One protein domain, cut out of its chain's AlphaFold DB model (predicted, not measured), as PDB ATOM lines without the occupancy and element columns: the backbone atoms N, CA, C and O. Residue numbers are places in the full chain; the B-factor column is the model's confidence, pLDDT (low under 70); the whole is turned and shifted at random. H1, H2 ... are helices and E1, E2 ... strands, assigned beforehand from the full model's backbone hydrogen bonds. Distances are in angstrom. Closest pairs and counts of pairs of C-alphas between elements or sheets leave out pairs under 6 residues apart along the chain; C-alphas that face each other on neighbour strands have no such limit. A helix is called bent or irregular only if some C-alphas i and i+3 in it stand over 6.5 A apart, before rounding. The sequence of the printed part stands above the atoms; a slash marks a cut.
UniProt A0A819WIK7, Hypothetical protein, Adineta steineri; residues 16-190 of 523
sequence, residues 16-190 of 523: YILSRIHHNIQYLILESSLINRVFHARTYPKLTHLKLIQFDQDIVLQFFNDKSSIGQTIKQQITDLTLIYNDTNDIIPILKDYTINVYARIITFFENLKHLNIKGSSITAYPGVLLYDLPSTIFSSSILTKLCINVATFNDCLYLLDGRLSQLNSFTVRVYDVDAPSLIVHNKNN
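Overview. This is residues 16 to 190 of the 523 residues of the protein "Hypothetical protein" of Adineta steineri (UniProt A0A819WIK7). The chain is wound in stacked right-handed turns: six parallel strands stand side by side in one curled sheet on one side of the turns, and helices H2, H3 and H5 make a row on the other, with H4 across the ends of that row near Phe 39, Phe 64 and Phe 109. Farther along, H6 covers E6, while H1 lies beyond E1 at the opposite end. The printed part has 175 residues with six named helices and six named strands, in the order H1 E1 H2 E2 H3 H4 E3 H5 E4 E5 H6 E6; the class is mixed, helices and strands. The sheet's order is E1 E2 E3 E4 E5 E6. The whole is compact, with a radius of gyration of the C-alphas of 16.8 A, yet elongated, spanning 57 by 36 by 25 A.

Along the chain. The strands are E1, residues 27 to 31, from C-alpha 27 at (300.844, 205.335, 415.712); E2, 49 to 53; E3, 80 to 85; E4, 115 to 120; E5, 146 to 153, 20.0 A long; and E6, 170 to 177, 21.7 A long, ending with C-alpha 177 at (317.747, 210.956, 386.207). The helices are H1, residues 16 to 24; H2, 32 to 41; H3, 57 to 64; H4, 69 to 77; H5, 95 to 109, 20.1 A long; and H6, 154 to 160. H1 and H2 are irregular: C-alphas 20 and 23 are 7.8 A apart, and C-alphas 33 and 36 are 7.5 A apart.

Arrangement. E1 and E6 are the edge strands. N 30 and O 51 are 2.9 A apart between E1 and E2, N 52 and O 82 2.8 A between E2 and E3, N 83 and O 117 2.8 A between E3 and E4, N 118 and O 148 2.8 A between E4 and E5, and N 151 and O 174 2.8 A between E5 and E6, within hydrogen-bond range. E5 bends by 57 degrees at residue 150. The strand-helix-strand units, two parallel neighbour strands with one or more helices between, are E1 H2 E2, E2 H3 H4 E3, E3 H5 E4 and E5 H6 E6, each with a right-handed crossover. H2 and H6 are on the same face of the sheet, at heights over the sheet of 8.9 A and 8.7 A; H5 only grazes it with residues 95 to 107. H3 touches H2, closest at the C-alphas of Ile 59 and Ser 33, 6.7 A, and H5, closest at those of Phe 64 and Phe 109, 6.7 A. H4 is close to H3 but not clearly touching, about perpendicular at 88 degrees, the closest C-alphas being those of Gly 71 and Phe 64, 7.3 A. Every O i to N i+4 pair is within range in H3, H4 and H6, against 4 of 6 in H2, 9 of 11 in H5 and 2 of 5 in H1, where 3 of 6 O i to N i+3 pairs are.

Size, cuts and confidence. The C-alphas of Tyr 16 and Ile 184, the two farthest apart, are 58.1 A apart. The printed part has no cut. The link from E4 to E5, 25 residues, is long. Mean pLDDT of the printed part is 80.9; 37 residues are under 70, among them 86 to 97, 121 to 128 and 180 to 188.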
ATOM      1  N   TYR A  16     307.481 207.055 433.174       91.50
ATOM      2  CA  TYR A  16     306.234 207.420 433.857       91.50
ATOM      3  C   TYR A  16     305.036 207.573 432.928       91.50
ATOM      4  O   TYR A  16     303.928 207.203 433.312       91.50
ATOM      5  N   ILE A  17     305.240 208.124 431.734       87.19
ATOM      6  CA  ILE A  17     304.144 208.422 430.810       87.19
ATOM      7  C   ILE A  17     303.944 207.236 429.877       87.19
ATOM      8  O   ILE A  17     302.871 206.636 429.858       87.19
ATOM      9  N   LEU A  18     305.000 206.834 429.170       87.44
ATOM     10  CA  LEU A  18     304.951 205.758 428.182       87.44
ATOM     11  C   LEU A  18     304.486 204.431 428.803       87.44
ATOM     12  O   LEU A  18     303.677 203.712 428.218       87.44
ATOM     13  N   SER A  19     304.901 204.146 430.040       87.62
ATOM     14  CA  SER A  19     304.453 202.971 430.796       87.62
ATOM     15  C   SER A  19     302.940 202.913 431.015       87.62
ATOM     16  O   SER A  19     302.395 201.817 431.100       87.62
ATOM     17  N   ARG A  20     302.247 204.053 431.032       91.44
ATOM     18  CA  ARG A  20     300.791 204.113 431.203       91.44
ATOM     19  C   ARG A  20     300.031 204.011 429.889       91.44
ATOM     20  O   ARG A  20     298.906 203.533 429.896       91.44
ATOM     21  N   ILE A  21     300.631 204.431 428.774       92.38
ATOM     22  CA  ILE A  21     299.913 204.575 427.496       92.38
ATOM     23  C   ILE A  21     300.325 203.571 426.409       92.38
ATOM     24  O   ILE A  21     299.577 203.399 425.452       92.38
ATOM     25  N   HIS A  22     301.464 202.876 426.548       90.88
ATOM     26  CA  HIS A  22     302.051 202.023 425.496       90.88
ATOM     27  C   HIS A  22     301.089 200.988 424.889       90.88
ATOM     28  O   HIS A  22     301.111 200.765 423.682       90.88
ATOM     29  N   HIS A  23     300.198 200.400 425.691       93.19
ATOM     30  CA  HIS A  23     299.233 199.388 425.246       93.19
ATOM     31  C   HIS A  23     298.137 199.926 424.305       93.19
ATOM     32  O   HIS A  23     297.411 199.135 423.701       93.19
ATOM     33  N   ASN A  24     298.004 201.251 424.176       94.12
ATOM     34  CA  ASN A  24     297.041 201.908 423.287       94.12
ATOM     35  C   ASN A  24     297.692 202.652 422.118       94.12
ATOM     36  O   ASN A  24     296.975 203.168 421.264       94.12
ATOM     37  N   ILE A  25     299.024 202.711 422.055       94.56
ATOM     38  CA  ILE A  25     299.721 203.397 420.966       94.56
ATOM     39  C   ILE A  25     299.596 202.559 419.691       94.56
ATOM     40  O   ILE A  25     300.117 201.449 419.617       94.56
ATOM     41  N   GLN A  26     298.914 203.118 418.691       96.56
ATOM     42  CA  GLN A  26     298.798 202.544 417.344       96.56
ATOM     43  C   GLN A  26     299.718 203.218 416.326       96.56
ATOM     44  O   GLN A  26     300.097 202.606 415.327       96.56
ATOM     45  N   TYR A  27     300.073 204.475 416.593       96.69
ATOM     46  CA  TYR A  27     300.844 205.335 415.712       96.69
ATOM     47  C   TYR A  27     301.955 206.016 416.503       96.69
ATOM     48  O   TYR A  27     301.689 206.623 417.543       96.69
ATOM     49  N   LEU A  28     303.188 205.915 416.015       94.69
ATOM     50  CA  LEU A  28     304.364 206.430 416.704       94.69
ATOM     51  C   LEU A  28     305.242 207.235 415.737       94.69
ATOM     52  O   LEU A  28     305.651 206.716 414.701       94.69
ATOM     53  N   ILE A  29     305.526 208.496 416.083       94.44
ATOM     54  CA  ILE A  29     306.504 209.347 415.388       94.44
ATOM     55  C   ILE A  29     307.731 209.479 416.282       94.44
ATOM     56  O   ILE A  29     307.588 209.915 417.422       94.44
ATOM     57  N   LEU A  30     308.912 209.137 415.773       92.00
ATOM     58  CA  LEU A  30     310.171 209.222 416.512       92.00
ATOM     59  C   LEU A  30     311.278 209.796 415.641       92.00
ATOM     60  O   LEU A  30     311.337 209.514 414.446       92.00
ATOM     61  N   GLU A  31     312.201 210.525 416.256       90.12
ATOM     62  CA  GLU A  31     313.540 210.678 415.692       90.12
ATOM     63  C   GLU A  31     314.263 209.328 415.714       90.12
ATOM     64  O   GLU A  31     314.115 208.554 416.666       90.12
ATOM     65  N   SER A  32     315.029 209.028 414.663       85.69
ATOM     66  CA  SER A  32     315.726 207.740 414.539       85.69
ATOM     67  C   SER A  32     316.646 207.463 415.734       85.69
ATOM     68  O   SER A  32     316.639 206.352 416.259       85.69
ATOM     69  N   SER A  33     317.317 208.494 416.255       87.00
ATOM     70  CA  SER A  33     318.188 208.448 417.438       87.00
ATOM     71  C   SER A  33     317.508 207.938 418.714       87.00
ATOM     72  O   SER A  33     318.171 207.431 419.623       87.00
ATOM     73  N   LEU A  34     316.178 208.023 418.787       89.62
ATOM     74  CA  LEU A  34     315.394 207.622 419.952       89.62
ATOM     75  C   LEU A  34     314.846 206.194 419.847       89.62
ATOM     76  O   LEU A  34     314.316 205.684 420.837       89.62
ATOM     77  N   ILE A  35     314.982 205.532 418.691       87.88
ATOM     78  CA  ILE A  35     314.309 204.261 418.392       87.88
ATOM     79  C   ILE A  35     314.636 203.175 419.425       87.88
ATOM     80  O   ILE A  35     313.730 202.620 420.046       87.88
ATOM     81  N   ASN A  36     315.924 202.954 419.701       84.75
ATOM     82  CA  ASN A  36     316.372 201.923 420.633       84.75
ATOM     83  C   ASN A  36     315.889 202.226 422.055       84.75
ATOM     84  O   ASN A  36     315.426 201.336 422.760       84.75
ATOM     85  N   ARG A  37     315.923 203.494 422.480       85.88
ATOM     86  CA  ARG A  37     315.491 203.890 423.831       85.88
ATOM     87  C   ARG A  37     313.998 203.659 424.037       85.88
ATOM     88  O   ARG A  37     313.591 203.155 425.081       85.88
ATOM     89  N   VAL A  38     313.191 204.026 423.047       86.94
ATOM     90  CA  VAL A  38     311.734 203.899 423.110       86.94
ATOM     91  C   VAL A  38     311.326 202.426 423.045       86.94
ATOM     92  O   VAL A  38     310.591 201.966 423.917       86.94
ATOM     93  N   PHE A  39     311.875 201.650 422.107       86.12
ATOM     94  CA  PHE A  39     311.540 200.231 421.984       86.12
ATOM     95  C   PHE A  39     312.127 199.347 423.087       86.12
ATOM     96  O   PHE A  39     311.458 198.409 423.503       86.12
ATOM     97  N   HIS A  40     313.294 199.657 423.662       84.50
ATOM     98  CA  HIS A  40     313.769 198.933 424.849       84.50
ATOM     99  C   HIS A  40     312.964 199.260 426.111       84.50
ATOM    100  O   HIS A  40     312.929 198.451 427.040       84.50
ATOM    101  N   ALA A  41     312.307 200.423 426.174       80.69
ATOM    102  CA  ALA A  41     311.540 200.791 427.353       80.69
ATOM    103  C   ALA A  41     310.295 199.911 427.522       80.69
ATOM    104  O   ALA A  41     309.984 199.530 428.655       80.69
ATOM    105  N   ARG A  42     309.553 199.608 426.446       87.25
ATOM    106  CA  ARG A  42     308.267 198.888 426.502       87.25
ATOM    107  C   ARG A  42     307.957 198.143 425.199       87.25
ATOM    108  O   ARG A  42     308.469 198.474 424.140       87.25
ATOM    109  N   THR A  43     307.044 197.176 425.284       88.44
ATOM    110  CA  THR A  43     306.379 196.583 424.115       88.44
ATOM    111  C   THR A  43     305.199 197.456 423.680       88.44
ATOM    112  O   THR A  43     304.603 198.150 424.501       88.44
ATOM    113  N   TYR A  44     304.833 197.427 422.397       92.25
ATOM    114  CA  TYR A  44     303.719 198.222 421.862       92.25
ATOM    115  C   TYR A  44     302.740 197.326 421.106       92.25
ATOM    116  O   TYR A  44     302.726 197.330 419.883       92.25
ATOM    117  N   PRO A  45     301.903 196.546 421.808       91.44
ATOM    118  CA  PRO A  45     301.151 195.445 421.202       91.44
ATOM    119  C   PRO A  45     300.133 195.860 420.127       91.44
ATOM    120  O   PRO A  45     299.656 195.004 419.390       91.44
ATOM    121  N   LYS A  46     299.765 197.146 420.054       95.12
ATOM    122  CA  LYS A  46     298.825 197.689 419.059       95.12
ATOM    123  C   LYS A  46     299.506 198.551 417.991       95.12
ATOM    124  O   LYS A  46     298.799 199.153 417.184       95.12
ATOM    125  N   LEU A  47     300.836 198.654 417.997       96.25
ATOM    126  CA  LEU A  47     301.564 199.543 417.099       96.25
ATOM    127  C   LEU A  47     301.556 198.988 415.679       96.25
ATOM    128  O   LEU A  47     302.222 198.006 415.389       96.25
ATOM    129  N   THR A  48     300.839 199.658 414.788       96.44
ATOM    130  CA  THR A  48     300.747 199.275 413.372       96.44
ATOM    131  C   THR A  48     301.420 200.287 412.454       96.44
ATOM    132  O   THR A  48     301.822 199.936 411.345       96.44
ATOM    133  N   HIS A  49     301.600 201.525 412.923       97.25
ATOM    134  CA  HIS A  49     302.168 202.616 412.142       97.25
ATOM    135  C   HIS A  49     303.406 203.207 412.816       97.25
ATOM    136  O   HIS A  49     303.340 203.706 413.943       97.25
ATOM    137  N   LEU A  50     304.517 203.233 412.086       94.69
ATOM    138  CA  LEU A  50     305.772 203.819 412.537       94.69
ATOM    139  C   LEU A  50     306.227 204.909 411.566       94.69
ATOM    140  O   LEU A  50     306.337 204.689 410.360       94.69
ATOM    141  N   LYS A  51     306.518 206.095 412.096       94.56
ATOM    142  CA  LYS A  51     307.123 207.199 411.354       94.56
ATOM    143  C   LYS A  51     308.457 207.578 411.985       94.56
ATOM    144  O   LYS A  51     308.490 208.057 413.113       94.56
ATOM    145  N   LEU A  52     309.539 207.411 411.237       90.94
ATOM    146  CA  LEU A  52     310.876 207.828 411.639       90.94
ATOM    147  C   LEU A  52     311.235 209.135 410.931       90.94
ATOM    148  O   LEU A  52     311.167 209.216 409.704       90.94
ATOM    149  N   ILE A  53     311.584 210.161 411.702       90.06
ATOM    150  CA  ILE A  53     312.115 211.438 411.212       90.06
ATOM    151  C   ILE A  53     313.616 211.513 411.493       90.06
ATOM    152  O   ILE A  53     314.103 210.836 412.398       90.06
ATOM    153  N   GLN A  54     314.340 212.312 410.705       84.81
ATOM    154  CA  GLN A  54     315.805 212.391 410.781       84.81
ATOM    155  C   GLN A  54     316.438 210.998 410.724       84.81
ATOM    156  O   GLN A  54     317.184 210.590 411.608       84.81
ATOM    157  N   PHE A  55     316.028 210.218 409.728       79.75
ATOM    158  CA  PHE A  55     316.472 208.842 409.560       79.75
ATOM    159  C   PHE A  55     318.003 208.760 409.460       79.75
ATOM    160  O   PHE A  55     318.580 209.397 408.587       79.75
ATOM    161  N   ASP A  56     318.628 207.972 410.336       80.19
ATOM    162  CA  ASP A  56     320.062 207.666 410.340       80.19
ATOM    163  C   ASP A  56     320.254 206.190 409.964       80.19
ATOM    164  O   ASP A  56     319.578 205.307 410.511       80.19
ATOM    165  N   GLN A  57     321.147 205.922 409.010       78.00
ATOM    166  CA  GLN A  57     321.387 204.576 408.496       78.00
ATOM    167  C   GLN A  57     321.862 203.611 409.589       78.00
ATOM    168  O   GLN A  57     321.336 202.502 409.682       78.00
ATOM    169  N   ASP A  58     322.837 203.999 410.405       80.56
ATOM    170  CA  ASP A  58     323.501 203.088 411.337       80.56
ATOM    171  C   ASP A  58     322.548 202.652 412.446       80.56
ATOM    172  O   ASP A  58     322.441 201.466 412.778       80.56
ATOM    173  N   ILE A  59     321.769 203.607 412.954       77.94
ATOM    174  CA  ILE A  59     320.781 203.368 414.009       77.94
ATOM    175  C   ILE A  59     319.690 202.413 413.520       77.94
ATOM    176  O   ILE A  59     319.225 201.531 414.246       77.94
ATOM    177  N   VAL A  60     319.300 202.551 412.258       73.19
ATOM    178  CA  VAL A  60     318.246 201.735 411.668       73.19
ATOM    179  C   VAL A  60     318.747 200.338 411.310       73.19
ATOM    180  O   VAL A  60     318.034 199.357 411.528       73.19
ATOM    181  N   LEU A  61     319.980 200.212 410.818       78.62
ATOM    182  CA  LEU A  61     320.604 198.907 410.604       78.62
ATOM    183  C   LEU A  61     320.741 198.139 411.919       78.62
ATOM    184  O   LEU A  61     320.501 196.932 411.940       78.62
ATOM    185  N   GLN A  62     321.082 198.826 413.012       83.00
ATOM    186  CA  GLN A  62     321.101 198.228 414.343       83.00
ATOM    187  C   GLN A  62     319.709 197.723 414.741       83.00
ATOM    188  O   GLN A  62     319.577 196.583 415.181       83.00
ATOM    189  N   PHE A  63     318.675 198.538 414.526       82.12
ATOM    190  CA  PHE A  63     317.294 198.188 414.841       82.12
ATOM    191  C   PHE A  63     316.778 196.986 414.030       82.12
ATOM    192  O   PHE A  63     316.205 196.059 414.597       82.12
ATOM    193  N   PHE A  64     317.018 196.934 412.716       77.81
ATOM    194  CA  PHE A  64     316.574 195.807 411.878       77.81
ATOM    195  C   PHE A  64     317.365 194.516 412.093       77.81
ATOM    196  O   PHE A  64     316.902 193.437 411.721       77.81
ATOM    197  N   ASN A  65     318.546 194.606 412.697       81.94
ATOM    198  CA  ASN A  65     319.318 193.439 413.105       81.94
ATOM    199  C   ASN A  65     318.953 192.950 414.516       81.94
ATOM    200  O   ASN A  65     319.510 191.942 414.963       81.94
ATOM    201  N   ASP A  66     318.039 193.629 415.218       82.00
ATOM    202  CA  ASP A  66     317.626 193.235 416.557       82.00
ATOM    203  C   ASP A  66     316.820 191.926 416.523       82.00
ATOM    204  O   ASP A  66     315.694 191.849 416.027       82.00
ATOM    205  N   LYS A  67     317.421 190.872 417.082       85.25
ATOM    206  CA  LYS A  67     316.809 189.545 417.243       85.25
ATOM    207  C   LYS A  67     316.039 189.403 418.558       85.25
ATOM    208  O   LYS A  67     315.616 188.296 418.888       85.25
ATOM    209  N   SER A  68     315.883 190.482 419.327       86.81
ATOM    210  CA  SER A  68     315.080 190.485 420.544       86.81
ATOM    211  C   SER A  68     313.613 190.148 420.254       86.81
ATOM    212  O   SER A  68     313.110 190.290 419.134       86.81
ATOM    213  N   SER A  69     312.885 189.735 421.293       84.88
ATOM    214  CA  SER A  69     311.434 189.528 421.214       84.88
ATOM    215  C   SER A  69     310.686 190.799 420.795       84.88
ATOM    216  O   SER A  69     309.645 190.724 420.143       84.88
ATOM    217  N   ILE A  70     311.232 191.971 421.128       84.25
ATOM    218  CA  ILE A  70     310.688 193.276 420.750       84.25
ATOM    219  C   ILE A  70     310.853 193.488 419.244       84.25
ATOM    220  O   ILE A  70     309.870 193.798 418.572       84.25
ATOM    221  N   GLY A  71     312.051 193.230 418.709       85.62
ATOM    222  CA  GLY A  71     312.318 193.266 417.271       85.62
ATOM    223  C   GLY A  71     311.370 192.355 416.487       85.62
ATOM    224  O   GLY A  71     310.727 192.807 415.541       85.62
ATOM    225  N   GLN A  72     311.180 191.108 416.937       86.94
ATOM    226  CA  GLN A  72     310.234 190.161 416.322       86.94
ATOM    227  C   GLN A  72     308.776 190.638 416.383       86.94
ATOM    228  O   GLN A  72     308.037 190.508 415.409       86.94
ATOM    229  N   THR A  73     308.364 191.226 417.506       87.69
ATOM    230  CA  THR A  73     307.009 191.767 417.667       87.69
ATOM    231  C   THR A  73     306.762 192.905 416.674       87.69
ATOM    232  O   THR A  73     305.755 192.914 415.969       87.69
ATOM    233  N   ILE A  74     307.710 193.838 416.552       88.12
ATOM    234  CA  ILE A  74     307.607 194.980 415.634       88.12
ATOM    235  C   ILE A  74     307.606 194.516 414.174       88.12
ATOM    236  O   ILE A  74     306.799 194.994 413.374       88.12
ATOM    237  N   LYS A  75     308.456 193.538 413.844       89.62
ATOM    238  CA  LYS A  75     308.525 192.888 412.530       89.62
ATOM    239  C   LYS A  75     307.153 192.406 412.037       89.62
ATOM    240  O   LYS A  75     306.842 192.527 410.854       89.62
ATOM    241  N   GLN A  76     306.344 191.868 412.950       90.94
ATOM    242  CA  GLN A  76     305.025 191.307 412.660       90.94
ATOM    243  C   GLN A  76     303.896 192.339 412.726       90.94
ATOM    244  O   GLN A  76     302.893 192.179 412.036       90.94
ATOM    245  N   GLN A  77     304.014 193.382 413.547       93.25
ATOM    246  CA  GLN A  77     302.899 194.300 413.801       93.25
ATOM    247  C   GLN A  77     302.820 195.479 412.831       93.25
ATOM    248  O   GLN A  77     301.720 195.951 412.540       93.25
ATOM    249  N   ILE A  78     303.958 195.961 412.327       94.44
ATOM    250  CA  ILE A  78     303.977 197.157 411.484       94.44
ATOM    251  C   ILE A  78     303.405 196.852 410.101       94.44
ATOM    252  O   ILE A  78     303.936 196.035 409.347       94.44
ATOM    253  N   THR A  79     302.344 197.578 409.761       95.56
ATOM    254  CA  THR A  79     301.716 197.575 408.437       95.56
ATOM    255  C   THR A  79     302.065 198.822 407.635       95.56
ATOM    256  O   THR A  79     302.042 198.780 406.403       95.56
ATOM    257  N   ASP A  80     302.429 199.906 408.321       96.75
ATOM    258  CA  ASP A  80     302.632 201.233 407.752       96.75
ATOM    259  C   ASP A  80     303.948 201.835 408.248       96.75
ATOM    260  O   ASP A  80     304.103 202.145 409.432       96.75
ATOM    261  N   LEU A  81     304.891 202.051 407.332       94.44
ATOM    262  CA  LEU A  81     306.187 202.646 407.640       94.44
ATOM    263  C   LEU A  81     306.401 203.930 406.841       94.44
ATOM    264  O   LEU A  81     306.321 203.941 405.613       94.44
ATOM    265  N   THR A  82     306.714 205.019 407.542       93.50
ATOM    266  CA  THR A  82     307.169 206.273 406.933       93.50
ATOM    267  C   THR A  82     308.571 206.619 407.414       93.50
ATOM    268  O   THR A  82     308.800 206.733 408.611       93.50
ATOM    269  N   LEU A  83     309.494 206.845 406.491       88.94
ATOM    270  CA  LEU A  83     310.872 207.237 406.759       88.94
ATOM    271  C   LEU A  83     311.113 208.614 406.142       88.94
ATOM    272  O   LEU A  83     310.848 208.812 404.956       88.94
ATOM    273  N   ILE A  84     311.577 209.571 406.944       87.19
ATOM    274  CA  ILE A  84     311.939 210.917 406.496       87.19
ATOM    275  C   ILE A  84     313.427 211.135 406.762       87.19
ATOM    276  O   ILE A  84     313.847 211.250 407.916       87.19
ATOM    277  N   TYR A  85     314.210 211.192 405.689       80.06
ATOM    278  CA  TYR A  85     315.638 211.495 405.739       80.06
ATOM    279  C   TYR A  85     315.841 213.001 405.868       80.06
ATOM    280  O   TYR A  85     315.112 213.759 405.228       80.06
ATOM    281  N   ASN A  86     316.789 213.436 406.701       69.69
ATOM    282  CA  ASN A  86     317.044 214.861 406.935       69.69
ATOM    283  C   ASN A  86     318.463 215.300 406.567       69.69
ATOM    284  O   ASN A  86     318.872 216.391 406.950       69.69
ATOM    285  N   ASP A  87     319.215 214.464 405.859       60.44
ATOM    286  CA  ASP A  87     320.596 214.791 405.541       60.44
ATOM    287  C   ASP A  87     320.633 215.861 404.454       60.44
ATOM    288  O   ASP A  87     320.194 215.676 403.316       60.44
ATOM    289  N   THR A  88     321.104 217.024 404.870       55.44
ATOM    290  CA  THR A  88     321.382 218.179 404.024       55.44
ATOM    291  C   THR A  88     322.804 218.137 403.475       55.44
ATOM    292  O   THR A  88     323.203 219.062 402.775       55.44
ATOM    293  N   ASN A  89     323.595 217.113 403.819       52.50
ATOM    294  CA  ASN A  89     324.966 217.012 403.352       52.50
ATOM    295  C   ASN A  89     324.979 216.560 401.887       52.50
ATOM    296  O   ASN A  89     324.664 215.419 401.563       52.50
ATOM    297  N   ASP A  90     325.388 217.476 401.007       49.81
ATOM    298  CA  ASP A  90     325.522 217.326 399.549       49.81
ATOM    299  C   ASP A  90     326.569 216.265 399.105       49.81
ATOM    300  O   ASP A  90     327.007 216.256 397.955       49.81
ATOM    301  N   ILE A  91     327.011 215.361 399.988       48.44
ATOM    302  CA  ILE A  91     328.096 214.409 399.722       48.44
ATOM    303  C   ILE A  91     327.573 212.973 399.818       48.44
ATOM    304  O   ILE A  91     327.398 212.452 400.914       48.44
ATOM    305  N   ILE A  92     327.418 212.287 398.679       51.41
ATOM    306  CA  ILE A  92     327.274 210.819 398.642       51.41
ATOM    307  C   ILE A  92     328.125 210.231 397.514       51.41
ATOM    308  O   ILE A  92     327.811 210.447 396.342       51.41
ATOM    309  N   PRO A  93     329.118 209.384 397.838       45.16
ATOM    310  CA  PRO A  93     329.709 208.495 396.846       45.16
ATOM    311  C   PRO A  93     329.136 207.067 396.817       45.16
ATOM    312  O   PRO A  93     329.550 206.312 395.947       45.16
ATOM    313  N   ILE A  94     328.220 206.628 397.700       55.62
ATOM    314  CA  ILE A  94     327.866 205.186 397.760       55.62
ATOM    315  C   ILE A  94     326.355 204.894 397.873       55.62
ATOM    316  O   ILE A  94     325.848 204.368 398.859       55.62
ATOM    317  N   LEU A  95     325.619 205.174 396.795       62.56
ATOM    318  CA  LEU A  95     324.194 204.822 396.629       62.56
ATOM    319  C   LEU A  95     323.891 203.317 396.679       62.56
ATOM    320  O   LEU A  95     322.810 202.898 397.107       62.56
ATOM    321  N   LYS A  96     324.817 202.500 396.165       63.34
ATOM    322  CA  LYS A  96     324.603 201.060 395.985       63.34
ATOM    323  C   LYS A  96     324.526 200.350 397.334       63.34
ATOM    324  O   LYS A  96     323.569 199.620 397.588       63.34
ATOM    325  N   ASP A  97     325.466 200.650 398.226       67.00
ATOM    326  CA  ASP A  97     325.488 200.085 399.575       67.00
ATOM    327  C   ASP A  97     324.281 200.544 400.385       67.00
ATOM    328  O   ASP A  97     323.703 199.743 401.111       67.00
ATOM    329  N   TYR A  98     323.828 201.787 400.207       71.56
ATOM    330  CA  TYR A  98     322.613 202.262 400.863       71.56
ATOM    331  C   TYR A  98     321.371 201.490 400.389       71.56
ATOM    332  O   TYR A  98     320.534 201.078 401.193       71.56
ATOM    333  N   THR A  99     321.259 201.227 399.085       71.50
ATOM    334  CA  THR A  99     320.132 200.460 398.535       71.50
ATOM    335  C   THR A  99     320.058 199.047 399.109       71.50
ATOM    336  O   THR A  99     318.997 198.601 399.552       71.50
ATOM    337  N   ILE A 100     321.194 198.357 399.155       71.88
ATOM    338  CA  ILE A 100     321.268 196.982 399.650       71.88
ATOM    339  C   ILE A 100     321.114 196.942 401.171       71.88
ATOM    340  O   ILE A 100     320.325 196.160 401.702       71.88
ATOM    341  N   ASN A 101     321.855 197.782 401.890       72.69
ATOM    342  CA  ASN A 101     321.895 197.706 403.342       72.69
ATOM    343  C   ASN A 101     320.618 198.255 403.970       72.69
ATOM    344  O   ASN A 101     320.147 197.679 404.943       72.69
ATOM    345  N   VAL A 102     320.018 199.305 403.410       76.94
ATOM    346  CA  VAL A 102     318.862 199.967 404.021       76.94
ATOM    347  C   VAL A 102     317.563 199.520 403.364       76.94
ATOM    348  O   VAL A 102     316.754 198.840 403.996       76.94
ATOM    349  N   TYR A 103     317.355 199.850 402.088       77.38
ATOM    350  CA  TYR A 103     316.065 199.631 401.427       77.38
ATOM    351  C   TYR A 103     315.707 198.148 401.313       77.38
ATOM    352  O   TYR A 103     314.582 197.762 401.649       77.38
ATOM    353  N   ALA A 104     316.657 197.303 400.893       77.50
ATOM    354  CA  ALA A 104     316.387 195.876 400.765       77.50
ATOM    355  C   ALA A 104     316.053 195.235 402.122       77.50
ATOM    356  O   ALA A 104     315.131 194.420 402.211       77.50
ATOM    357  N   ARG A 105     316.738 195.658 403.194       81.31
ATOM    358  CA  ARG A 105     316.456 195.194 404.557       81.31
ATOM    359  C   ARG A 105     315.111 195.678 405.070       81.31
ATOM    360  O   ARG A 105     314.383 194.863 405.607       81.31
ATOM    361  N   ILE A 106     314.730 196.938 404.858       82.81
ATOM    362  CA  ILE A 106     313.411 197.444 405.278       82.81
ATOM    363  C   ILE A 106     312.292 196.592 404.682       82.81
ATOM    364  O   ILE A 106     311.411 196.126 405.402       82.81
ATOM    365  N   ILE A 107     312.330 196.380 403.366       78.00
ATOM    366  CA  ILE A 107     311.237 195.704 402.660       78.00
ATOM    367  C   ILE A 107     311.176 194.214 403.025       78.00
ATOM    368  O   ILE A 107     310.097 193.632 403.013       78.00
ATOM    369  N   THR A 108     312.312 193.592 403.358       79.44
ATOM    370  CA  THR A 108     312.366 192.172 403.749       79.44
ATOM    371  C   THR A 108     312.208 191.938 405.250       79.44
ATOM    372  O   THR A 108     311.846 190.835 405.653       79.44
ATOM    373  N   PHE A 109     312.463 192.950 406.083       84.75
ATOM    374  CA  PHE A 109     312.352 192.847 407.532       84.75
ATOM    375  C   PHE A 109     310.894 192.671 407.936       84.75
ATOM    376  O   PHE A 109     310.574 191.686 408.583       84.75
ATOM    377  N   PHE A 110     309.996 193.568 407.538       87.94
ATOM    378  CA  PHE A 110     308.609 193.533 408.001       87.94
ATOM    379  C   PHE A 110     307.761 192.483 407.271       87.94
ATOM    380  O   PHE A 110     307.633 192.515 406.050       87.94
ATOM    381  N   GLU A 111     307.114 191.591 408.026       89.62
ATOM    382  CA  GLU A 111     306.301 190.496 407.465       89.62
ATOM    383  C   GLU A 111     304.945 190.987 406.942       89.62
ATOM    384  O   GLU A 111     304.427 190.458 405.962       89.62
ATOM    385  N   ASN A 112     304.386 192.023 407.577       92.38
ATOM    386  CA  ASN A 112     303.035 192.519 407.309       92.38
ATOM    387  C   ASN A 112     302.997 193.943 406.726       92.38
ATOM    388  O   ASN A 112     301.940 194.580 406.719       92.38
ATOM    389  N   LEU A 113     304.125 194.446 406.213       93.44
ATOM    390  CA  LEU A 113     304.218 195.804 405.678       93.44
ATOM    391  C   LEU A 113     303.412 195.950 404.384       93.44
ATOM    392  O   LEU A 113     303.766 195.401 403.342       93.44
ATOM    393  N   LYS A 114     302.341 196.742 404.452       95.00
ATOM    394  CA  LYS A 114     301.454 197.052 403.324       95.00
ATOM    395  C   LYS A 114     301.784 198.398 402.698       95.00
ATOM    396  O   LYS A 114     301.701 198.534 401.478       95.00
ATOM    397  N   HIS A 115     302.165 199.383 403.510       96.44
ATOM    398  CA  HIS A 115     302.442 200.736 403.046       96.44
ATOM    399  C   HIS A 115     303.846 201.179 403.453       96.44
ATOM    400  O   HIS A 115     304.173 201.250 404.637       96.44
ATOM    401  N   LEU A 116     304.658 201.536 402.460       93.50
ATOM    402  CA  LEU A 116     306.001 202.064 402.663       93.50
ATOM    403  C   LEU A 116     306.127 203.445 402.029       93.50
ATOM    404  O   LEU A 116     305.789 203.643 400.863       93.50
ATOM    405  N   ASN A 117     306.619 204.407 402.798       93.00
ATOM    406  CA  ASN A 117     306.790 205.783 402.365       93.00
ATOM    407  C   ASN A 117     308.165 206.302 402.776       93.00
ATOM    408  O   ASN A 117     308.420 206.492 403.960       93.00
ATOM    409  N   ILE A 118     309.042 206.538 401.813       88.31
ATOM    410  CA  ILE A 118     310.410 206.991 402.041       88.31
ATOM    411  C   ILE A 118     310.572 208.341 401.355       88.31
ATOM    412  O   ILE A 118     310.469 208.442 400.133       88.31
ATOM    413  N   LYS A 119     310.778 209.387 402.157       83.06
ATOM    414  CA  LYS A 119     310.846 210.781 401.711       83.06
ATOM    415  C   LYS A 119     312.171 211.411 402.122       83.06
ATOM    416  O   LYS A 119     312.586 211.285 403.269       83.06
ATOM    417  N   GLY A 120     312.789 212.148 401.204       74.81
ATOM    418  CA  GLY A 120     313.843 213.108 401.537       74.81
ATOM    419  C   GLY A 120     313.258 214.416 402.082       74.81
ATOM    420  O   GLY A 120     312.134 214.786 401.728       74.81
ATOM    421  N   SER A 121     314.012 215.109 402.939       64.69
ATOM    422  CA  SER A 121     313.689 216.454 403.443       64.69
ATOM    423  C   SER A 121     313.804 217.530 402.362       64.69
ATOM    424  O   SER A 121     313.043 218.493 402.375       64.69
ATOM    425  N   SER A 122     314.719 217.343 401.410       63.53
ATOM    426  CA  SER A 122     314.918 218.213 400.254       63.53
ATOM    427  C   SER A 122     314.580 217.484 398.956       63.53
ATOM    428  O   SER A 122     314.713 216.264 398.847       63.53
ATOM    429  N   ILE A 123     314.206 218.256 397.935       56.72
ATOM    430  CA  ILE A 123     314.147 217.795 396.541       56.72
ATOM    431  C   ILE A 123     315.505 217.220 396.111       56.72
ATOM    432  O   ILE A 123     315.543 216.265 395.349       56.72
ATOM    433  N   THR A 124     316.606 217.751 396.646       54.62
ATOM    434  CA  THR A 124     317.979 217.294 396.390       54.62
ATOM    435  C   THR A 124     318.470 216.228 397.374       54.62
ATOM    436  O   THR A 124     319.565 215.710 397.181       54.62
ATOM    437  N   ALA A 125     317.691 215.881 398.413       54.28
ATOM    438  CA  ALA A 125     318.117 214.941 399.452       54.28
ATOM    439  C   ALA A 125     318.173 213.510 398.900       54.28
ATOM    440  O   ALA A 125     317.167 212.807 398.775       54.28
ATOM    441  N   TYR A 126     319.394 213.134 398.550       59.16
ATOM    442  CA  TYR A 126     319.888 211.818 398.175       59.16
ATOM    443  C   TYR A 126     319.927 210.903 399.424       59.16
ATOM    444  O   TYR A 126     320.024 211.445 400.526       59.16
ATOM    445  N   PRO A 127     319.842 209.555 399.334       62.03
ATOM    446  CA  PRO A 127     320.082 208.691 398.173       62.03
ATOM    447  C   PRO A 127     318.817 208.056 397.561       62.03
ATOM    448  O   PRO A 127     317.993 207.439 398.248       62.03
ATOM    449  N   GLY A 128     318.702 208.142 396.232       64.25
ATOM    450  CA  GLY A 128     317.737 207.351 395.467       64.25
ATOM    451  C   GLY A 128     318.112 205.864 395.439       64.25
ATOM    452  O   GLY A 128     319.288 205.507 395.468       64.25
ATOM    453  N   VAL A 129     317.112 204.988 395.372       72.12
ATOM    454  CA  VAL A 129     317.318 203.537 395.220       72.12
ATOM    455  C   VAL A 129     317.980 203.216 393.872       72.12
ATOM    456  O   VAL A 129     317.512 203.702 392.842       72.12
ATOM    457  N   LEU A 130     319.011 202.360 393.890       75.31
ATOM    458  CA  LEU A 130     319.659 201.742 392.723       75.31
ATOM    459  C   LEU A 130     319.409 200.226 392.698       75.31
ATOM    460  O   LEU A 130     319.916 199.488 393.543       75.31
ATOM    461  N   LEU A 131     318.658 199.743 391.710       73.44
ATOM    462  CA  LEU A 131     318.236 198.343 391.589       73.44
ATOM    463  C   LEU A 131     318.943 197.560 390.481       73.44
ATOM    464  O   LEU A 131     318.754 196.350 390.402       73.44
ATOM    465  N   TYR A 132     319.747 198.218 389.646       68.38
ATOM    466  CA  TYR A 132     320.376 197.620 388.463       68.38
ATOM    467  C   TYR A 132     321.172 196.319 388.728       68.38
ATOM    468  O   TYR A 132     321.188 195.440 387.872       68.38
ATOM    469  N   ASP A 133     321.742 196.146 389.926       66.56
ATOM    470  CA  ASP A 133     322.523 194.951 390.304       66.56
ATOM    471  C   ASP A 133     321.791 194.004 391.271       66.56
ATOM    472  O   ASP A 133     322.394 193.082 391.831       66.56
ATOM    473  N   LEU A 134     320.504 194.241 391.527       70.06
ATOM    474  CA  LEU A 134     319.738 193.473 392.501       70.06
ATOM    475  C   LEU A 134     318.903 192.383 391.815       70.06
ATOM    476  O   LEU A 134     318.115 192.706 390.921       70.06
ATOM    477  N   PRO A 135     319.014 191.100 392.228       70.00
ATOM    478  CA  PRO A 135     318.226 190.024 391.635       70.00
ATOM    479  C   PRO A 135     316.722 190.321 391.681       70.00
ATOM    480  O   PRO A 135     316.211 190.855 392.664       70.00
ATOM    481  N   SER A 136     315.995 189.937 390.629       65.81
ATOM    482  CA  SER A 136     314.543 190.163 390.499       65.81
ATOM    483  C   SER A 136     313.703 189.452 391.567       65.81
ATOM    484  O   SER A 136     312.539 189.787 391.769       65.81
ATOM    485  N   THR A 137     314.293 188.493 392.286       61.91
ATOM    486  CA  THR A 137     313.685 187.850 393.459       61.91
ATOM    487  C   THR A 137     313.605 188.776 394.668       61.91
ATOM    488  O   THR A 137     312.823 188.518 395.582       61.91
ATOM    489  N   ILE A 138     314.388 189.856 394.696       65.44
ATOM    490  CA  ILE A 138     314.328 190.838 395.770       65.44
ATOM    491  C   ILE A 138     312.950 191.502 395.713       65.44
ATOM    492  O   ILE A 138     312.582 192.100 394.705       65.44
ATOM    493  N   PHE A 139     312.206 191.371 396.817       68.94
ATOM    494  CA  PHE A 139     310.825 191.831 397.034       68.94
ATOM    495  C   PHE A 139     309.697 190.927 396.526       68.94
ATOM    496  O   PHE A 139     308.539 191.269 396.748       68.94
ATOM    497  N   SER A 140     309.983 189.762 395.936       61.28
ATOM    498  CA  SER A 140     308.944 188.887 395.357       61.28
ATOM    499  C   SER A 140     307.879 188.401 396.355       61.28
ATOM    500  O   SER A 140     306.751 188.113 395.958       61.28
ATOM    501  N   SER A 141     308.208 188.347 397.650       60.44
ATOM    502  CA  SER A 141     307.296 187.982 398.743       60.44
ATOM    503  C   SER A 141     306.538 189.170 399.348       60.44
ATOM    504  O   SER A 141     305.857 189.014 400.360       60.44
ATOM    505  N   SER A 142     306.690 190.370 398.789       75.25
ATOM    506  CA  SER A 142     306.137 191.588 399.369       75.25
ATOM    507  C   SER A 142     304.615 191.656 399.227       75.25
ATOM    508  O   SER A 142     304.062 191.476 398.141       75.25
ATOM    509  N   ILE A 143     303.938 191.993 400.328       89.75
ATOM    510  CA  ILE A 143     302.500 192.301 400.356       89.75
ATOM    511  C   ILE A 143     302.219 193.805 400.215       89.75
ATOM    512  O   ILE A 143     301.098 194.249 400.476       89.75
ATOM    513  N   LEU A 144     303.229 194.592 399.824       92.38
ATOM    514  CA  LEU A 144     303.106 196.036 399.653       92.38
ATOM    515  C   LEU A 144     302.005 196.367 398.644       92.38
ATOM    516  O   LEU A 144     302.064 196.001 397.471       92.38
ATOM    517  N   THR A 145     301.019 197.124 399.110       95.38
ATOM    518  CA  THR A 145     299.951 197.697 398.290       95.38
ATOM    519  C   THR A 145     300.246 199.149 397.936       95.38
ATOM    520  O   THR A 145     299.815 199.612 396.879       95.38
ATOM    521  N   LYS A 146     301.023 199.857 398.770       96.31
ATOM    522  CA  LYS A 146     301.417 201.252 398.555       96.31
ATOM    523  C   LYS A 146     302.915 201.458 398.731       96.31
ATOM    524  O   LYS A 146     303.477 201.094 399.763       96.31
ATOM    525  N   LEU A 147     303.529 202.134 397.764       94.69
ATOM    526  CA  LEU A 147     304.935 202.521 397.812       94.69
ATOM    527  C   LEU A 147     305.097 203.993 397.422       94.69
ATOM    528  O   LEU A 147     304.622 204.415 396.373       94.69
ATOM    529  N   CYS A 148     305.785 204.765 398.258       94.25
ATOM    530  CA  CYS A 148     306.270 206.104 397.940       94.25
ATOM    531  C   CYS A 148     307.784 206.138 398.142       94.25
ATOM    532  O   CYS A 148     308.249 205.806 399.232       94.25
ATOM    533  N   ILE A 149     308.545 206.464 397.097       90.00
ATOM    534  CA  ILE A 149     310.004 206.318 397.117       90.00
ATOM    535  C   ILE A 149     310.707 207.267 396.139       90.00
ATOM    536  O   ILE A 149     310.136 207.664 395.122       90.00
ATOM    537  N   ASN A 150     311.967 207.584 396.428       87.62
ATOM    538  CA  ASN A 150     312.866 208.264 395.501       87.62
ATOM    539  C   ASN A 150     313.803 207.234 394.849       87.62
ATOM    540  O   ASN A 150     314.387 206.397 395.540       87.62
ATOM    541  N   VAL A 151     313.984 207.299 393.533       86.56
ATOM    542  CA  VAL A 151     314.884 206.412 392.779       86.56
ATOM    543  C   VAL A 151     315.904 207.223 391.997       86.56
ATOM    544  O   VAL A 151     315.605 208.326 391.537       86.56
ATOM    545  N   ALA A 152     317.117 206.687 391.861       83.06
ATOM    546  CA  ALA A 152     318.202 207.393 391.189       83.06
ATOM    547  C   ALA A 152     317.923 207.529 389.688       83.06
ATOM    548  O   ALA A 152     317.958 208.639 389.164       83.06
ATOM    549  N   THR A 153     317.572 206.426 389.020       86.19
ATOM    550  CA  THR A 153     317.301 206.429 387.581       86.19
ATOM    551  C   THR A 153     315.884 205.976 387.236       86.19
ATOM    552  O   THR A 153     315.221 205.266 387.996       86.19
ATOM    553  N   PHE A 154     315.410 206.321 386.039       88.06
ATOM    554  CA  PHE A 154     314.139 205.796 385.536       88.06
ATOM    555  C   PHE A 154     314.158 204.269 385.356       88.06
ATOM    556  O   PHE A 154     313.125 203.624 385.519       88.06
ATOM    557  N   ASN A 155     315.320 203.659 385.100       86.94
ATOM    558  CA  ASN A 155     315.430 202.197 385.040       86.94
ATOM    559  C   ASN A 155     315.119 201.556 386.400       86.94
ATOM    560  O   ASN A 155     314.438 200.536 386.449       86.94
ATOM    561  N   ASP A 156     315.532 202.183 387.502       86.00
ATOM    562  CA  ASP A 156     315.203 201.722 388.856       86.00
ATOM    563  C   ASP A 156     313.692 201.769 389.122       86.00
ATOM    564  O   ASP A 156     313.133 200.845 389.712       86.00
ATOM    565  N   CYS A 157     312.998 202.790 388.605       90.12
ATOM    566  CA  CYS A 157     311.532 202.828 388.598       90.12
ATOM    567  C   CYS A 157     310.941 201.628 387.835       90.12
ATOM    568  O   CYS A 157     310.053 200.941 388.344       90.12
ATOM    569  N   LEU A 158     311.461 201.331 386.639       89.25
ATOM    570  CA  LEU A 158     310.995 200.197 385.835       89.25
ATOM    571  C   LEU A 158     311.258 198.846 386.512       89.25
ATOM    572  O   LEU A 158     310.419 197.953 386.386       89.25
ATOM    573  N   TYR A 159     312.369 198.699 387.239       86.38
ATOM    574  CA  TYR A 159     312.670 197.500 388.024       86.38
ATOM    575  C   TYR A 159     311.681 197.302 389.176       86.38
ATOM    576  O   TYR A 159     311.245 196.181 389.404       86.38
ATOM    577  N   LEU A 160     311.241 198.360 389.866       87.31
ATOM    578  CA  LEU A 160     310.183 198.240 390.885       87.31
ATOM    579  C   LEU A 160     308.844 197.763 390.301       87.31
ATOM    580  O   LEU A 160     308.040 197.146 391.001       87.31
ATOM    581  N   LEU A 161     308.624 198.022 389.012       88.88
ATOM    582  CA  LEU A 161     307.420 197.671 388.266       88.88
ATOM    583  C   LEU A 161     307.591 196.410 387.400       88.88
ATOM    584  O   LEU A 161     306.785 196.160 386.506       88.88
ATOM    585  N   ASP A 162     308.625 195.592 387.611       84.94
ATOM    586  CA  ASP A 162     308.860 194.365 386.824       84.94
ATOM    587  C   ASP A 162     308.040 193.141 387.226       84.94
ATOM    588  O   ASP A 162     308.126 192.080 386.609       84.94
ATOM    589  N   GLY A 163     307.152 193.322 388.197       83.50
ATOM    590  CA  GLY A 163     306.329 192.264 388.765       83.50
ATOM    591  C   GLY A 163     306.809 191.820 390.142       83.50
ATOM    592  O   GLY A 163     306.035 191.168 390.842       83.50
ATOM    593  N   ARG A 164     308.006 192.240 390.589       84.00
ATOM    594  CA  ARG A 164     308.479 191.957 391.956       84.00
ATOM    595  C   ARG A 164     307.556 192.518 393.046       84.00
ATOM    596  O   ARG A 164     307.428 191.906 394.095       84.00
ATOM    597  N   LEU A 165     306.845 193.620 392.782       87.44
ATOM    598  CA  LEU A 165     305.821 194.197 393.670       87.44
ATOM    599  C   LEU A 165     304.400 193.933 393.145       87.44
ATOM    600  O   LEU A 165     303.639 194.847 392.829       87.44
ATOM    601  N   SER A 166     304.028 192.659 393.034       87.44
ATOM    602  CA  SER A 166     302.787 192.223 392.371       87.44
ATOM    603  C   SER A 166     301.475 192.632 393.059       87.44
ATOM    604  O   SER A 166     300.408 192.448 392.470       87.44
ATOM    605  N   GLN A 167     301.502 193.136 394.297       91.44
ATOM    606  CA  GLN A 167     300.311 193.607 395.027       91.44
ATOM    607  C   GLN A 167     300.145 195.131 394.999       91.44
ATOM    608  O   GLN A 167     299.147 195.648 395.506       91.44
ATOM    609  N   LEU A 168     301.088 195.843 394.376       93.31
ATOM    610  CA  LEU A 168     301.107 197.296 394.351       93.31
ATOM    611  C   LEU A 168     299.882 197.838 393.603       93.31
ATOM    612  O   LEU A 168     299.658 197.530 392.432       93.31
ATOM    613  N   ASN A 169     299.093 198.658 394.291       96.00
ATOM    614  CA  ASN A 169     297.944 199.362 393.724       96.00
ATOM    615  C   ASN A 169     298.140 200.887 393.705       96.00
ATOM    616  O   ASN A 169     297.464 201.579 392.942       96.00
ATOM    617  N   SER A 170     299.085 201.402 394.496       97.56
ATOM    618  CA  SER A 170     299.424 202.818 394.588       97.56
ATOM    619  C   SER A 170     300.938 202.995 394.589       97.56
ATOM    620  O   SER A 170     301.631 202.486 395.472       97.56
ATOM    621  N   PHE A 171     301.451 203.727 393.603       96.81
ATOM    622  CA  PHE A 171     302.880 203.972 393.468       96.81
ATOM    623  C   PHE A 171     303.175 205.455 393.251       96.81
ATOM    624  O   PHE A 171     302.696 206.060 392.298       96.81
ATOM    625  N   THR A 172     303.973 206.035 394.142       96.44
ATOM    626  CA  THR A 172     304.511 207.392 394.026       96.44
ATOM    627  C   THR A 172     306.019 207.298 393.900       96.44
ATOM    628  O   THR A 172     306.689 206.804 394.806       96.44
ATOM    629  N   VAL A 173     306.566 207.808 392.808       94.00
ATOM    630  CA  VAL A 173     307.999 207.755 392.549       94.00
ATOM    631  C   VAL A 173     308.529 209.122 392.145       94.00
ATOM    632  O   VAL A 173     307.968 209.805 391.284       94.00
ATOM    633  N   ARG A 174     309.630 209.519 392.784       91.44
ATOM    634  CA  ARG A 174     310.448 210.654 392.352       91.44
ATOM    635  C   ARG A 174     311.714 210.116 391.704       91.44
ATOM    636  O   ARG A 174     312.410 209.309 392.315       91.44
ATOM    637  N   VAL A 175     311.986 210.533 390.476       89.75
ATOM    638  CA  VAL A 175     313.132 210.093 389.679       89.75
ATOM    639  C   VAL A 175     314.098 211.259 389.518       89.75
ATOM    640  O   VAL A 175     313.685 212.360 389.137       89.75
ATOM    641  N   TYR A 176     315.374 211.016 389.809       83.50
ATOM    642  CA  TYR A 176     316.414 212.030 389.650       83.50
ATOM    643  C   TYR A 176     316.919 212.129 388.220       83.50
ATOM    644  O   TYR A 176     317.003 213.242 387.723       83.50
ATOM    645  N   ASP A 177     317.220 211.003 387.572       81.06
ATOM    646  CA  ASP A 177     317.747 210.956 386.207       81.06
ATOM    647  C   ASP A 177     316.915 210.017 385.320       81.06
ATOM    648  O   ASP A 177     316.694 208.846 385.639       81.06
ATOM    649  N   VAL A 178     316.431 210.516 384.185       77.50
ATOM    650  CA  VAL A 178     315.642 209.719 383.235       77.50
ATOM    651  C   VAL A 178     316.469 209.223 382.053       77.50
ATOM    652  O   VAL A 178     316.100 208.212 381.450       77.50
ATOM    653  N   ASP A 179     317.604 209.852 381.760       71.06
ATOM    654  CA  ASP A 179     318.326 209.689 380.497       71.06
ATOM    655  C   ASP A 179     319.576 208.805 380.613       71.06
ATOM    656  O   ASP A 179     320.320 208.643 379.644       71.06
ATOM    657  N   ALA A 180     319.764 208.138 381.758       63.31
ATOM    658  CA  ALA A 180     320.785 207.109 381.913       63.31
ATOM    659  C   ALA A 180     320.707 206.072 380.760       63.31
ATOM    660  O   ALA A 180     319.606 205.563 380.454       63.31
ATOM    661  N   PRO A 181     321.844 205.745 380.106       57.94
ATOM    662  CA  PRO A 181     321.888 204.815 378.984       57.94
ATOM    663  C   PRO A 181     321.316 203.465 379.424       57.94
ATOM    664  O   PRO A 181     321.773 202.853 380.386       57.94
ATOM    665  N   SER A 182     320.241 203.027 378.769       56.56
ATOM    666  CA  SER A 182     319.548 201.794 379.145       56.56
ATOM    667  C   SER A 182     320.287 200.569 378.635       56.56
ATOM    668  O   SER A 182     320.512 200.438 377.433       56.56
ATOM    669  N   LEU A 183     320.466 199.600 379.528       53.84
ATOM    670  CA  LEU A 183     320.190 198.210 379.193       53.84
ATOM    671  C   LEU A 183     318.676 198.063 379.045       53.84
ATOM    672  O   LEU A 183     317.916 198.527 379.892       53.84
ATOM    673  N   ILE A 184     318.235 197.504 377.922       54.03
ATOM    674  CA  ILE A 184     316.821 197.364 377.576       54.03
ATOM    675  C   ILE A 184     316.146 196.487 378.635       54.03
ATOM    676  O   ILE A 184     316.235 195.259 378.593       54.03
ATOM    677  N   VAL A 185     315.454 197.100 379.594       54.59
ATOM    678  CA  VAL A 185     314.604 196.352 380.517       54.59
ATOM    679  C   VAL A 185     313.342 195.976 379.744       54.59
ATOM    680  O   VAL A 185     312.383 196.745 379.668       54.59
ATOM    681  N   HIS A 186     313.346 194.789 379.132       53.28
ATOM    682  CA  HIS A 186     312.171 194.174 378.507       53.28
ATOM    683  C   HIS A 186     311.169 193.739 379.576       53.28
ATOM    684  O   HIS A 186     310.955 192.559 379.843       53.28
ATOM    685  N   ASN A 187     310.549 194.713 380.213       57.38
ATOM    686  CA  ASN A 187     309.535 194.464 381.203       57.38
ATOM    687  C   ASN A 187     308.192 194.277 380.472       57.38
ATOM    688  O   ASN A 187     307.589 195.244 380.015       57.38
ATOM    689  N   LYS A 188     307.768 193.022 380.271       59.66
ATOM    690  CA  LYS A 188     306.570 192.653 379.483       59.66
ATOM    691  C   LYS A 188     305.272 192.597 380.299       59.66
ATOM    692  O   LYS A 188     304.218 192.304 379.743       59.66
ATOM    693  N   ASN A 189     305.324 192.853 381.605       71.12
ATOM    694  CA  ASN A 189     304.172 192.638 382.478       71.12
ATOM    695  C   ASN A 189     303.195 193.822 382.425       71.12
ATOM    696  O   ASN A 189     303.589 194.973 382.620       71.12
ATOM    697  N   ASN A 190     301.912 193.553 382.182       70.31
ATOM    698  CA  ASN A 190     300.868 194.570 382.310       70.31
ATOM    699  C   ASN A 190     300.670 194.928 383.791       70.31
ATOM    700  O   ASN A 190     300.558 194.042 384.640       70.31
TER     701      ASN A 190